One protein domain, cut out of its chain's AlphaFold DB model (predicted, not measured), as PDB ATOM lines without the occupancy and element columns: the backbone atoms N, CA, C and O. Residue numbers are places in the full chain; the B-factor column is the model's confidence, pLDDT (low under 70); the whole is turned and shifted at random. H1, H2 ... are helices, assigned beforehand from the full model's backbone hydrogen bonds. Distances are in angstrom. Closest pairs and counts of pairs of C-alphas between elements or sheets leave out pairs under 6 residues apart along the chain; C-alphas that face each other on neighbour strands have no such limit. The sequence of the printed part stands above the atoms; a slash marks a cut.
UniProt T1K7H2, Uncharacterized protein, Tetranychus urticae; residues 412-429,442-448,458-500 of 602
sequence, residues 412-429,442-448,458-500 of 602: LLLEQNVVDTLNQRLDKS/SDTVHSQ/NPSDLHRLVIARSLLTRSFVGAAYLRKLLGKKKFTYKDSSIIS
ATOM      1  N   LEU A 412     122.743 140.082 141.302       90.00
ATOM      2  CA  LEU A 412     121.887 138.986 141.774       90.00
ATOM      3  C   LEU A 412     120.797 138.621 140.761       90.00
ATOM      4  O   LEU A 412     120.596 137.447 140.459       90.00
ATOM      5  N   LEU A 413     120.109 139.622 140.203       87.50
ATOM      6  CA  LEU A 413     119.089 139.404 139.174       87.50
ATOM      7  C   LEU A 413     119.679 138.742 137.925       87.50
ATOM      8  O   LEU A 413     119.046 137.885 137.313       87.50
ATOM      9  N   LEU A 414     120.895 139.128 137.543       82.81
ATOM     10  CA  LEU A 414     121.590 138.550 136.400       82.81
ATOM     11  C   LEU A 414     121.943 137.082 136.646       82.81
ATOM     12  O   LEU A 414     121.690 136.255 135.773       82.81
ATOM     13  N   GLU A 415     122.470 136.742 137.820       87.31
ATOM     14  CA  GLU A 415     122.734 135.350 138.193       87.31
ATOM     15  C   GLU A 415     121.457 134.513 138.268       87.31
ATOM     16  O   GLU A 415     121.430 133.401 137.741       87.31
ATOM     17  N   GLN A 416     120.374 135.062 138.820       87.88
ATOM     18  CA  GLN A 416     119.081 134.383 138.832       87.88
ATOM     19  C   GLN A 416     118.586 134.107 137.406       87.88
ATOM     20  O   GLN A 416     118.202 132.982 137.094       87.88
ATOM     21  N   ASN A 417     118.691 135.083 136.499       84.62
ATOM     22  CA  ASN A 417     118.339 134.899 135.089       84.62
ATOM     23  C   ASN A 417     119.190 133.811 134.416       84.62
ATOM     24  O   ASN A 417     118.689 133.076 133.555       84.62
ATOM     25  N   VAL A 418     120.472 133.694 134.789       82.88
ATOM     26  CA  VAL A 418     121.337 132.599 134.335       82.88
ATOM     27  C   VAL A 418     120.781 131.256 134.799       82.88
ATOM     28  O   VAL A 418     120.552 130.369 133.974       82.88
ATOM     29  N   VAL A 419     120.530 131.113 136.097       85.62
ATOM     30  CA  VAL A 419     120.008 129.879 136.690       85.62
ATOM     31  C   VAL A 419     118.663 129.494 136.066       85.62
ATOM     32  O   VAL A 419     118.498 128.366 135.598       85.62
ATOM     33  N   ASP A 420     117.727 130.434 135.963       86.62
ATOM     34  CA  ASP A 420     116.403 130.211 135.375       86.62
ATOM     35  C   ASP A 420     116.500 129.764 133.916       86.62
ATOM     36  O   ASP A 420     115.800 128.843 133.486       86.62
ATOM     37  N   THR A 421     117.416 130.352 133.149       83.69
ATOM     38  CA  THR A 421     117.632 129.966 131.751       83.69
ATOM     39  C   THR A 421     118.223 128.566 131.630       83.69
ATOM     40  O   THR A 421     117.822 127.811 130.738       83.69
ATOM     41  N   LEU A 422     119.171 128.196 132.496       82.69
ATOM     42  CA  LEU A 422     119.718 126.837 132.525       82.69
ATOM     43  C   LEU A 422     118.616 125.816 132.832       82.69
ATOM     44  O   LEU A 422     118.508 124.820 132.119       82.69
ATOM     45  N   ASN A 423     117.743 126.108 133.797       84.94
ATOM     46  CA  ASN A 423     116.596 125.259 134.125       84.94
ATOM     47  C   ASN A 423     115.626 125.101 132.954       84.94
ATOM     48  O   ASN A 423     115.332 123.980 132.548       84.94
ATOM     49  N   GLN A 424     115.216 126.204 132.324       85.06
ATOM     50  CA  GLN A 424     114.318 126.155 131.165       85.06
ATOM     51  C   GLN A 424     114.877 125.308 130.014       85.06
ATOM     52  O   GLN A 424     114.115 124.757 129.218       85.06
ATOM     53  N   ARG A 425     116.205 125.229 129.873       80.75
ATOM     54  CA  ARG A 425     116.843 124.369 128.871       80.75
ATOM     55  C   ARG A 425     116.809 122.900 129.250       80.75
ATOM     56  O   ARG A 425     116.607 122.089 128.354       80.75
ATOM     57  N   LEU A 426     117.001 122.573 130.524       82.12
ATOM     58  CA  LEU A 426     116.915 121.199 131.022       82.12
ATOM     59  C   LEU A 426     115.487 120.658 130.908       82.12
ATOM     60  O   LEU A 426     115.282 119.557 130.407       82.12
ATOM     61  N   ASP A 427     114.486 121.471 131.240       84.00
ATOM     62  CA  ASP A 427     113.076 121.094 131.070       84.00
ATOM     63  C   ASP A 427     112.736 120.852 129.582       84.00
ATOM     64  O   ASP A 427     111.964 119.959 129.212       84.00
ATOM     65  N   LYS A 428     113.362 121.627 128.683       83.19
ATOM     66  CA  LYS A 428     113.194 121.490 127.228       83.19
ATOM     67  C   LYS A 428     113.987 120.341 126.612       83.19
ATOM     68  O   LYS A 428     113.523 119.767 125.635       83.19
ATOM     69  N   SER A 429     115.159 119.982 127.137       77.56
ATOM     70  CA  SER A 429     115.902 118.814 126.640       77.56
ATOM     71  C   SER A 429     115.165 117.512 126.958       77.56
ATOM     72  O   SER A 429     115.219 116.570 126.167       77.56
ATOM     73  N   SER A 442     122.050 135.405 124.058       60.41
ATOM     74  CA  SER A 442     123.378 136.024 123.980       60.41
ATOM     75  C   SER A 442     123.251 137.540 123.879       60.41
ATOM     76  O   SER A 442     124.027 138.235 124.521       60.41
ATOM     77  N   ASP A 443     122.252 138.040 123.149       65.31
ATOM     78  CA  ASP A 443     122.024 139.471 122.944       65.31
ATOM     79  C   ASP A 443     121.467 140.169 124.196       65.31
ATOM     80  O   ASP A 443     121.888 141.281 124.512       65.31
ATOM     81  N   THR A 444     120.585 139.525 124.970       64.12
ATOM     82  CA  THR A 444     120.110 140.060 126.264       64.12
ATOM     83  C   THR A 444     121.245 140.141 127.277       64.12
ATOM     84  O   THR A 444     121.455 141.180 127.889       64.12
ATOM     85  N   VAL A 445     122.043 139.080 127.382       60.59
ATOM     86  CA  VAL A 445     123.259 139.054 128.198       60.59
ATOM     87  C   VAL A 445     124.210 140.153 127.699       60.59
ATOM     88  O   VAL A 445     124.570 141.048 128.451       60.59
ATOM     89  N   HIS A 446     124.585 140.187 126.423       62.94
ATOM     90  CA  HIS A 446     125.550 141.176 125.929       62.94
ATOM     91  C   HIS A 446     125.069 142.628 126.052       62.94
ATOM     92  O   HIS A 446     125.888 143.493 126.353       62.94
ATOM     93  N   SER A 447     123.776 142.897 125.858       66.50
ATOM     94  CA  SER A 447     123.203 144.236 126.031       66.50
ATOM     95  C   SER A 447     123.130 144.653 127.502       66.50
ATOM     96  O   SER A 447     123.420 145.805 127.810       66.50
ATOM     97  N   GLN A 448     122.840 143.725 128.421       63.78
ATOM     98  CA  GLN A 448     122.810 143.991 129.864       63.78
ATOM     99  C   GLN A 448     124.213 144.071 130.491       63.78
ATOM    100  O   GLN A 448     124.449 144.897 131.369       63.78
ATOM    101  N   ASN A 458     133.843 144.425 141.260       83.38
ATOM    102  CA  ASN A 458     134.899 143.605 141.840       83.38
ATOM    103  C   ASN A 458     135.351 142.535 140.821       83.38
ATOM    104  O   ASN A 458     134.493 141.897 140.204       83.38
ATOM    105  N   PRO A 459     136.665 142.283 140.651       82.31
ATOM    106  CA  PRO A 459     137.160 141.184 139.818       82.31
ATOM    107  C   PRO A 459     136.477 139.841 140.097       82.31
ATOM    108  O   PRO A 459     136.105 139.140 139.161       82.31
ATOM    109  N   SER A 460     136.227 139.518 141.372       84.62
ATOM    110  CA  SER A 460     135.540 138.279 141.758       84.62
ATOM    111  C   SER A 460     134.136 138.187 141.154       84.62
ATOM    112  O   SER A 460     133.771 137.138 140.631       84.62
ATOM    113  N   ASP A 461     133.364 139.272 141.170       86.62
ATOM    114  CA  ASP A 461     131.994 139.282 140.644       86.62
ATOM    115  C   ASP A 461     132.016 139.120 139.123       86.62
ATOM    116  O   ASP A 461     131.264 138.329 138.555       86.62
ATOM    117  N   LEU A 462     132.975 139.770 138.457       82.31
ATOM    118  CA  LEU A 462     133.208 139.565 137.033       82.31
ATOM    119  C   LEU A 462     133.569 138.102 136.724       82.31
ATOM    120  O   LEU A 462     133.075 137.560 135.736       82.31
ATOM    121  N   HIS A 463     134.380 137.439 137.558       85.50
ATOM    122  CA  HIS A 463     134.699 136.019 137.377       85.50
ATOM    123  C   HIS A 463     133.434 135.166 137.411       85.50
ATOM    124  O   HIS A 463     133.206 134.392 136.480       85.50
ATOM    125  N   ARG A 464     132.591 135.355 138.433       87.38
ATOM    126  CA  ARG A 464     131.317 134.636 138.597       87.38
ATOM    127  C   ARG A 464     130.436 134.794 137.361       87.38
ATOM    128  O   ARG A 464     130.046 133.794 136.758       87.38
ATOM    129  N   LEU A 465     130.220 136.031 136.912       82.44
ATOM    130  CA  LEU A 465     129.381 136.334 135.748       82.44
ATOM    131  C   LEU A 465     129.917 135.716 134.458       82.44
ATOM    132  O   LEU A 465     129.154 135.160 133.665       82.44
ATOM    133  N   VAL A 466     131.227 135.815 134.219       83.38
ATOM    134  CA  VAL A 466     131.838 135.275 133.002       83.38
ATOM    135  C   VAL A 466     131.755 133.750 132.994       83.38
ATOM    136  O   VAL A 466     131.437 133.166 131.958       83.38
ATOM    137  N   ILE A 467     131.978 133.101 134.137       86.31
ATOM    138  CA  ILE A 467     131.838 131.650 134.277       86.31
ATOM    139  C   ILE A 467     130.378 131.219 134.068       86.31
ATOM    140  O   ILE A 467     130.107 130.331 133.256       86.31
ATOM    141  N   ALA A 468     129.432 131.878 134.740       83.00
ATOM    142  CA  ALA A 468     128.000 131.610 134.620       83.00
ATOM    143  C   ALA A 468     127.517 131.790 133.167       83.00
ATOM    144  O   ALA A 468     126.765 130.970 132.632       83.00
ATOM    145  N   ARG A 469     128.029 132.809 132.467       80.62
ATOM    146  CA  ARG A 469     127.787 133.008 131.035       80.62
ATOM    147  C   ARG A 469     128.334 131.862 130.183       80.62
ATOM    148  O   ARG A 469     127.642 131.440 129.260       80.62
ATOM    149  N   SER A 470     129.539 131.365 130.451       83.94
ATOM    150  CA  SER A 470     130.135 130.264 129.675       83.94
ATOM    151  C   SER A 470     129.277 129.001 129.704       83.94
ATOM    152  O   SER A 470     129.090 128.355 128.673       83.94
ATOM    153  N   LEU A 471     128.711 128.680 130.871       82.38
ATOM    154  CA  LEU A 471     127.752 127.583 131.028       82.38
ATOM    155  C   LEU A 471     126.516 127.787 130.157       82.38
ATOM    156  O   LEU A 471     126.106 126.893 129.416       82.38
ATOM    157  N   LEU A 472     125.943 128.989 130.199       77.50
ATOM    158  CA  LEU A 472     124.771 129.333 129.403       77.50
ATOM    159  C   LEU A 472     125.023 129.256 127.908       77.50
ATOM    160  O   LEU A 472     124.139 128.862 127.154       77.50
ATOM    161  N   THR A 473     126.181 129.679 127.425       76.25
ATOM    162  CA  THR A 473     126.450 129.644 125.987       76.25
ATOM    163  C   THR A 473     126.969 128.283 125.531       76.25
ATOM    164  O   THR A 473     127.037 128.057 124.324       76.25
ATOM    165  N   ARG A 474     127.313 127.377 126.468       79.25
ATOM    166  CA  ARG A 474     128.108 126.158 126.220       79.25
ATOM    167  C   ARG A 474     129.302 126.450 125.303       79.25
ATOM    168  O   ARG A 474     129.657 125.664 124.431       79.25
ATOM    169  N   SER A 475     129.882 127.638 125.449       79.00
ATOM    170  CA  SER A 475     130.965 128.110 124.599       79.00
ATOM    171  C   SER A 475     132.069 128.661 125.469       79.00
ATOM    172  O   SER A 475     131.811 129.437 126.390       79.00
ATOM    173  N   PHE A 476     133.307 128.331 125.121       77.31
ATOM    174  CA  PHE A 476     134.455 128.960 125.746       77.31
ATOM    175  C   PHE A 476     134.391 130.470 125.564       77.31
ATOM    176  O   PHE A 476     133.987 130.982 124.513       77.31
ATOM    177  N   VAL A 477     134.810 131.187 126.597       70.81
ATOM    178  CA  VAL A 477     134.976 132.627 126.507       70.81
ATOM    179  C   VAL A 477     136.094 132.895 125.507       70.81
ATOM    180  O   VAL A 477     137.265 132.643 125.782       70.81
ATOM    181  N   GLY A 478     135.733 133.359 124.312       72.81
ATOM    182  CA  GLY A 478     136.712 133.617 123.262       72.81
ATOM    183  C   GLY A 478     137.749 134.650 123.706       72.81
ATOM    184  O   GLY A 478     137.421 135.623 124.393       72.81
ATOM    185  N   ALA A 479     138.992 134.492 123.245       74.50
ATOM    186  CA  ALA A 479     140.097 135.401 123.558       74.50
ATOM    187  C   ALA A 479     139.785 136.872 123.221       74.50
ATOM    188  O   ALA A 479     140.317 137.777 123.848       74.50
ATOM    189  N   ALA A 480     138.913 137.141 122.242       75.88
ATOM    190  CA  ALA A 480     138.450 138.496 121.935       75.88
ATOM    191  C   ALA A 480     137.624 139.119 123.078       75.88
ATOM    192  O   ALA A 480     137.841 140.276 123.428       75.88
ATOM    193  N   TYR A 481     136.722 138.351 123.695       75.69
ATOM    194  CA  TYR A 481     135.918 138.833 124.818       75.69
ATOM    195  C   TYR A 481     136.775 139.017 126.073       75.69
ATOM    196  O   TYR A 481     136.679 140.053 126.723       75.69
ATOM    197  N   LEU A 482     137.674 138.070 126.367       74.62
ATOM    198  CA  LEU A 482     138.626 138.211 127.475       74.62
ATOM    199  C   LEU A 482     139.559 139.411 127.262       74.62
ATOM    200  O   LEU A 482     139.767 140.176 128.192       74.62
ATOM    201  N   ARG A 483     140.035 139.665 126.033       72.94
ATOM    202  CA  ARG A 483     140.809 140.878 125.702       72.94
ATOM    203  C   ARG A 483     140.021 142.169 125.918       72.94
ATOM    204  O   ARG A 483     140.588 143.139 126.412       72.94
ATOM    205  N   LYS A 484     138.720 142.180 125.613       75.69
ATOM    206  CA  LYS A 484     137.845 143.326 125.912       75.69
ATOM    207  C   LYS A 484     137.737 143.579 127.422       75.69
ATOM    208  O   LYS A 484     137.677 144.733 127.832       75.69
ATOM    209  N   LEU A 485     137.748 142.522 128.237       71.25
ATOM    210  CA  LEU A 485     137.777 142.630 129.699       71.25
ATOM    211  C   LEU A 485     139.156 143.044 130.234       71.25
ATOM    212  O   LEU A 485     139.209 143.887 131.120       71.25
ATOM    213  N   LEU A 486     140.255 142.537 129.658       68.06
ATOM    214  CA  LEU A 486     141.638 142.922 129.997       68.06
ATOM    215  C   LEU A 486     141.908 144.417 129.774       68.06
ATOM    216  O   LEU A 486     142.740 145.001 130.459       68.06
ATOM    217  N   GLY A 487     141.188 145.059 128.848       66.38
ATOM    218  CA  GLY A 487     141.231 146.514 128.671       66.38
ATOM    219  C   GLY A 487     140.729 147.308 129.887       66.38
ATOM    220  O   GLY A 487     140.922 148.521 129.947       66.38
ATOM    221  N   LYS A 488     140.099 146.650 130.869       69.69
ATOM    222  CA  LYS A 488     139.659 147.256 132.129       69.69
ATOM    223  C   LYS A 488     140.737 147.034 133.191       69.69
ATOM    224  O   LYS A 488     141.128 145.903 133.453       69.69
ATOM    225  N   LYS A 489     141.186 148.117 133.842       65.00
ATOM    226  CA  LYS A 489     142.347 148.186 134.767       65.00
ATOM    227  C   LYS A 489     142.380 147.163 135.924       65.00
ATOM    228  O   LYS A 489     143.377 147.098 136.631       65.00
ATOM    229  N   LYS A 490     141.308 146.400 136.147       73.06
ATOM    230  CA  LYS A 490     141.130 145.466 137.267       73.06
ATOM    231  C   LYS A 490     141.240 143.984 136.878       73.06
ATOM    232  O   LYS A 490     141.161 143.145 137.764       73.06
ATOM    233  N   PHE A 491     141.387 143.656 135.593       77.56
ATOM    234  CA  PHE A 491     141.373 142.273 135.111       77.56
ATOM    235  C   PHE A 491     142.756 141.856 134.602       77.56
ATOM    236  O   PHE A 491     143.309 142.499 133.709       77.56
ATOM    237  N   THR A 492     143.332 140.793 135.165       85.12
ATOM    238  CA  THR A 492     144.686 140.332 134.822       85.12
ATOM    239  C   THR A 492     144.670 139.162 133.834       85.12
ATOM    240  O   THR A 492     143.666 138.477 133.634       85.12
ATOM    241  N   TYR A 493     145.816 138.879 133.205       84.81
ATOM    242  CA  TYR A 493     145.966 137.675 132.377       84.81
ATOM    243  C   TYR A 493     145.777 136.382 133.194       84.81
ATOM    244  O   TYR A 493     145.227 135.401 132.691       84.81
ATOM    245  N   LYS A 494     146.178 136.408 134.473       85.69
ATOM    246  CA  LYS A 494     145.995 135.322 135.445       85.69
ATOM    247  C   LYS A 494     144.507 134.992 135.610       85.69
ATOM    248  O   LYS A 494     144.101 133.850 135.412       85.69
ATOM    249  N   ASP A 495     143.686 136.018 135.824       84.88
ATOM    250  CA  ASP A 495     142.228 135.900 135.942       84.88
ATOM    251  C   ASP A 495     141.600 135.274 134.690       84.88
ATOM    252  O   ASP A 495     140.785 134.353 134.764       84.88
ATOM    253  N   SER A 496     142.045 135.721 133.513       84.12
ATOM    254  CA  SER A 496     141.611 135.186 132.222       84.12
ATOM    255  C   SER A 496     141.910 133.687 132.069       84.12
ATOM    256  O   SER A 496     141.080 132.951 131.527       84.12
ATOM    257  N   SER A 497     143.088 133.232 132.511       86.69
ATOM    258  CA  SER A 497     143.483 131.815 132.500       86.69
ATOM    259  C   SER A 497     142.572 130.989 133.406       86.69
ATOM    260  O   SER A 497     141.956 130.023 132.945       86.69
ATOM    261  N   ILE A 498     142.415 131.417 134.662       86.69
ATOM    262  CA  ILE A 498     141.604 130.733 135.677       86.69
ATOM    263  C   ILE A 498     140.156 130.590 135.213       86.69
ATOM    264  O   ILE A 498     139.611 129.485 135.214       86.69
ATOM    265  N   ILE A 499     139.538 131.683 134.759       86.81
ATOM    266  CA  ILE A 499     138.152 131.682 134.277       86.81
ATOM    267  C   ILE A 499     137.987 130.742 133.090       86.81
ATOM    268  O   ILE A 499     136.999 130.010 133.028       86.81
ATOM    269  N   SER A 500     138.933 130.747 132.150       86.94
ATOM    270  CA  SER A 500     138.888 129.872 130.979       86.94
ATOM    271  C   SER A 500     138.947 128.396 131.384       86.94
ATOM    272  O   SER A 500     138.090 127.606 130.975       86.94
TER     273      SER A 500
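What this domain is: This is residues 412 to 429, 442 to 448 and 458 to 500 of the 602 residues of an uncharacterized protein of Tetranychus urticae (UniProt T1K7H2). Three helices, H1, H3 and H5, stand side by side in a row with H3 in the middle, and the two short helices H2 and H4 lie separately on one side of that row, each near one member of it without clearly touching. Contacts are few, and the row makes the long axis, with H1 at one end and H5 at the other. The printed part has 68 residues with five named helices, H1 to H5 in order along the chain, and no named strand; the class is all helix. It is only just compact, close to loose, with a radius of gyration of the C-alphas of 12.7 A, and its outline is elongated, spanning 39 by 22 by 21 A.

Where its parts are: H1, residues 412 to 429, is the longest helix, 25.9 A from first to last C-alpha, and begins with C-alpha 412 at (121.887, 138.986, 141.774). H2 is residues 442 to 448, 9.9 A long. H3, residues 459 to 473, is 21.0 A long, and C-alpha 473 is at (126.450, 129.644, 125.987). H4 is residues 479 to 486, 10.0 A long. H5, residues 493 to 500, is 10.6 A long and ends with C-alpha 500 at (138.888, 129.872, 130.979).

How they stand to each other: H1 touches H3 with residues 415 to 422 alone; the closest C-alphas, those of Leu 422 and Leu 472, are 6.4 A apart. The two run the same way at a shallow tilt of 19 degrees. H2 is close to H3 but not clearly touching, the closest C-alphas being those of Ser 442 and Thr 473 at 7.4 A, and they run opposite ways at a shallow tilt of 28 degrees. H1 and H2 are only just apart, their closest C-alphas 8.4 A from each other. H3 touches H5 with its residues 463 to 467 alone. The closest C-alphas of H3 and H5 are those of Ile 467 and Ile 499, 6.3 A apart, and the two run the same way at a shallow tilt of 34.8 degrees, only just short of steep. H4 is close to H5 but not clearly touching; the closest C-alphas, of Leu 482 and Ser 496, are 6.4 A apart, and the two run opposite ways at a steep tilt of 50 degrees. H3 and H4 are apart, and so are H2 and H4. In H1, H2, H3, H4 and H5 every pair of O of residue i and N of residue i+4 is within hydrogen-bond range.

The domain as a whole: The C-alphas farthest apart, those of Ser 429 and Lys 489, are 40.3 A from each other. Residues 430 to 441 are not printed, and C-alphas 429 and 442 across that cut are 19.0 A apart. Residues 449 to 457 are not printed either, with 17.0 A between C-alphas 448 and 458. Of the links that are printed whole, H3 to H4 is tight and H4 to H5 is short. The mean pLDDT of the printed part is 79.1; residues 442 to 448 and 486 to 489 include the 11 printed residues under 70.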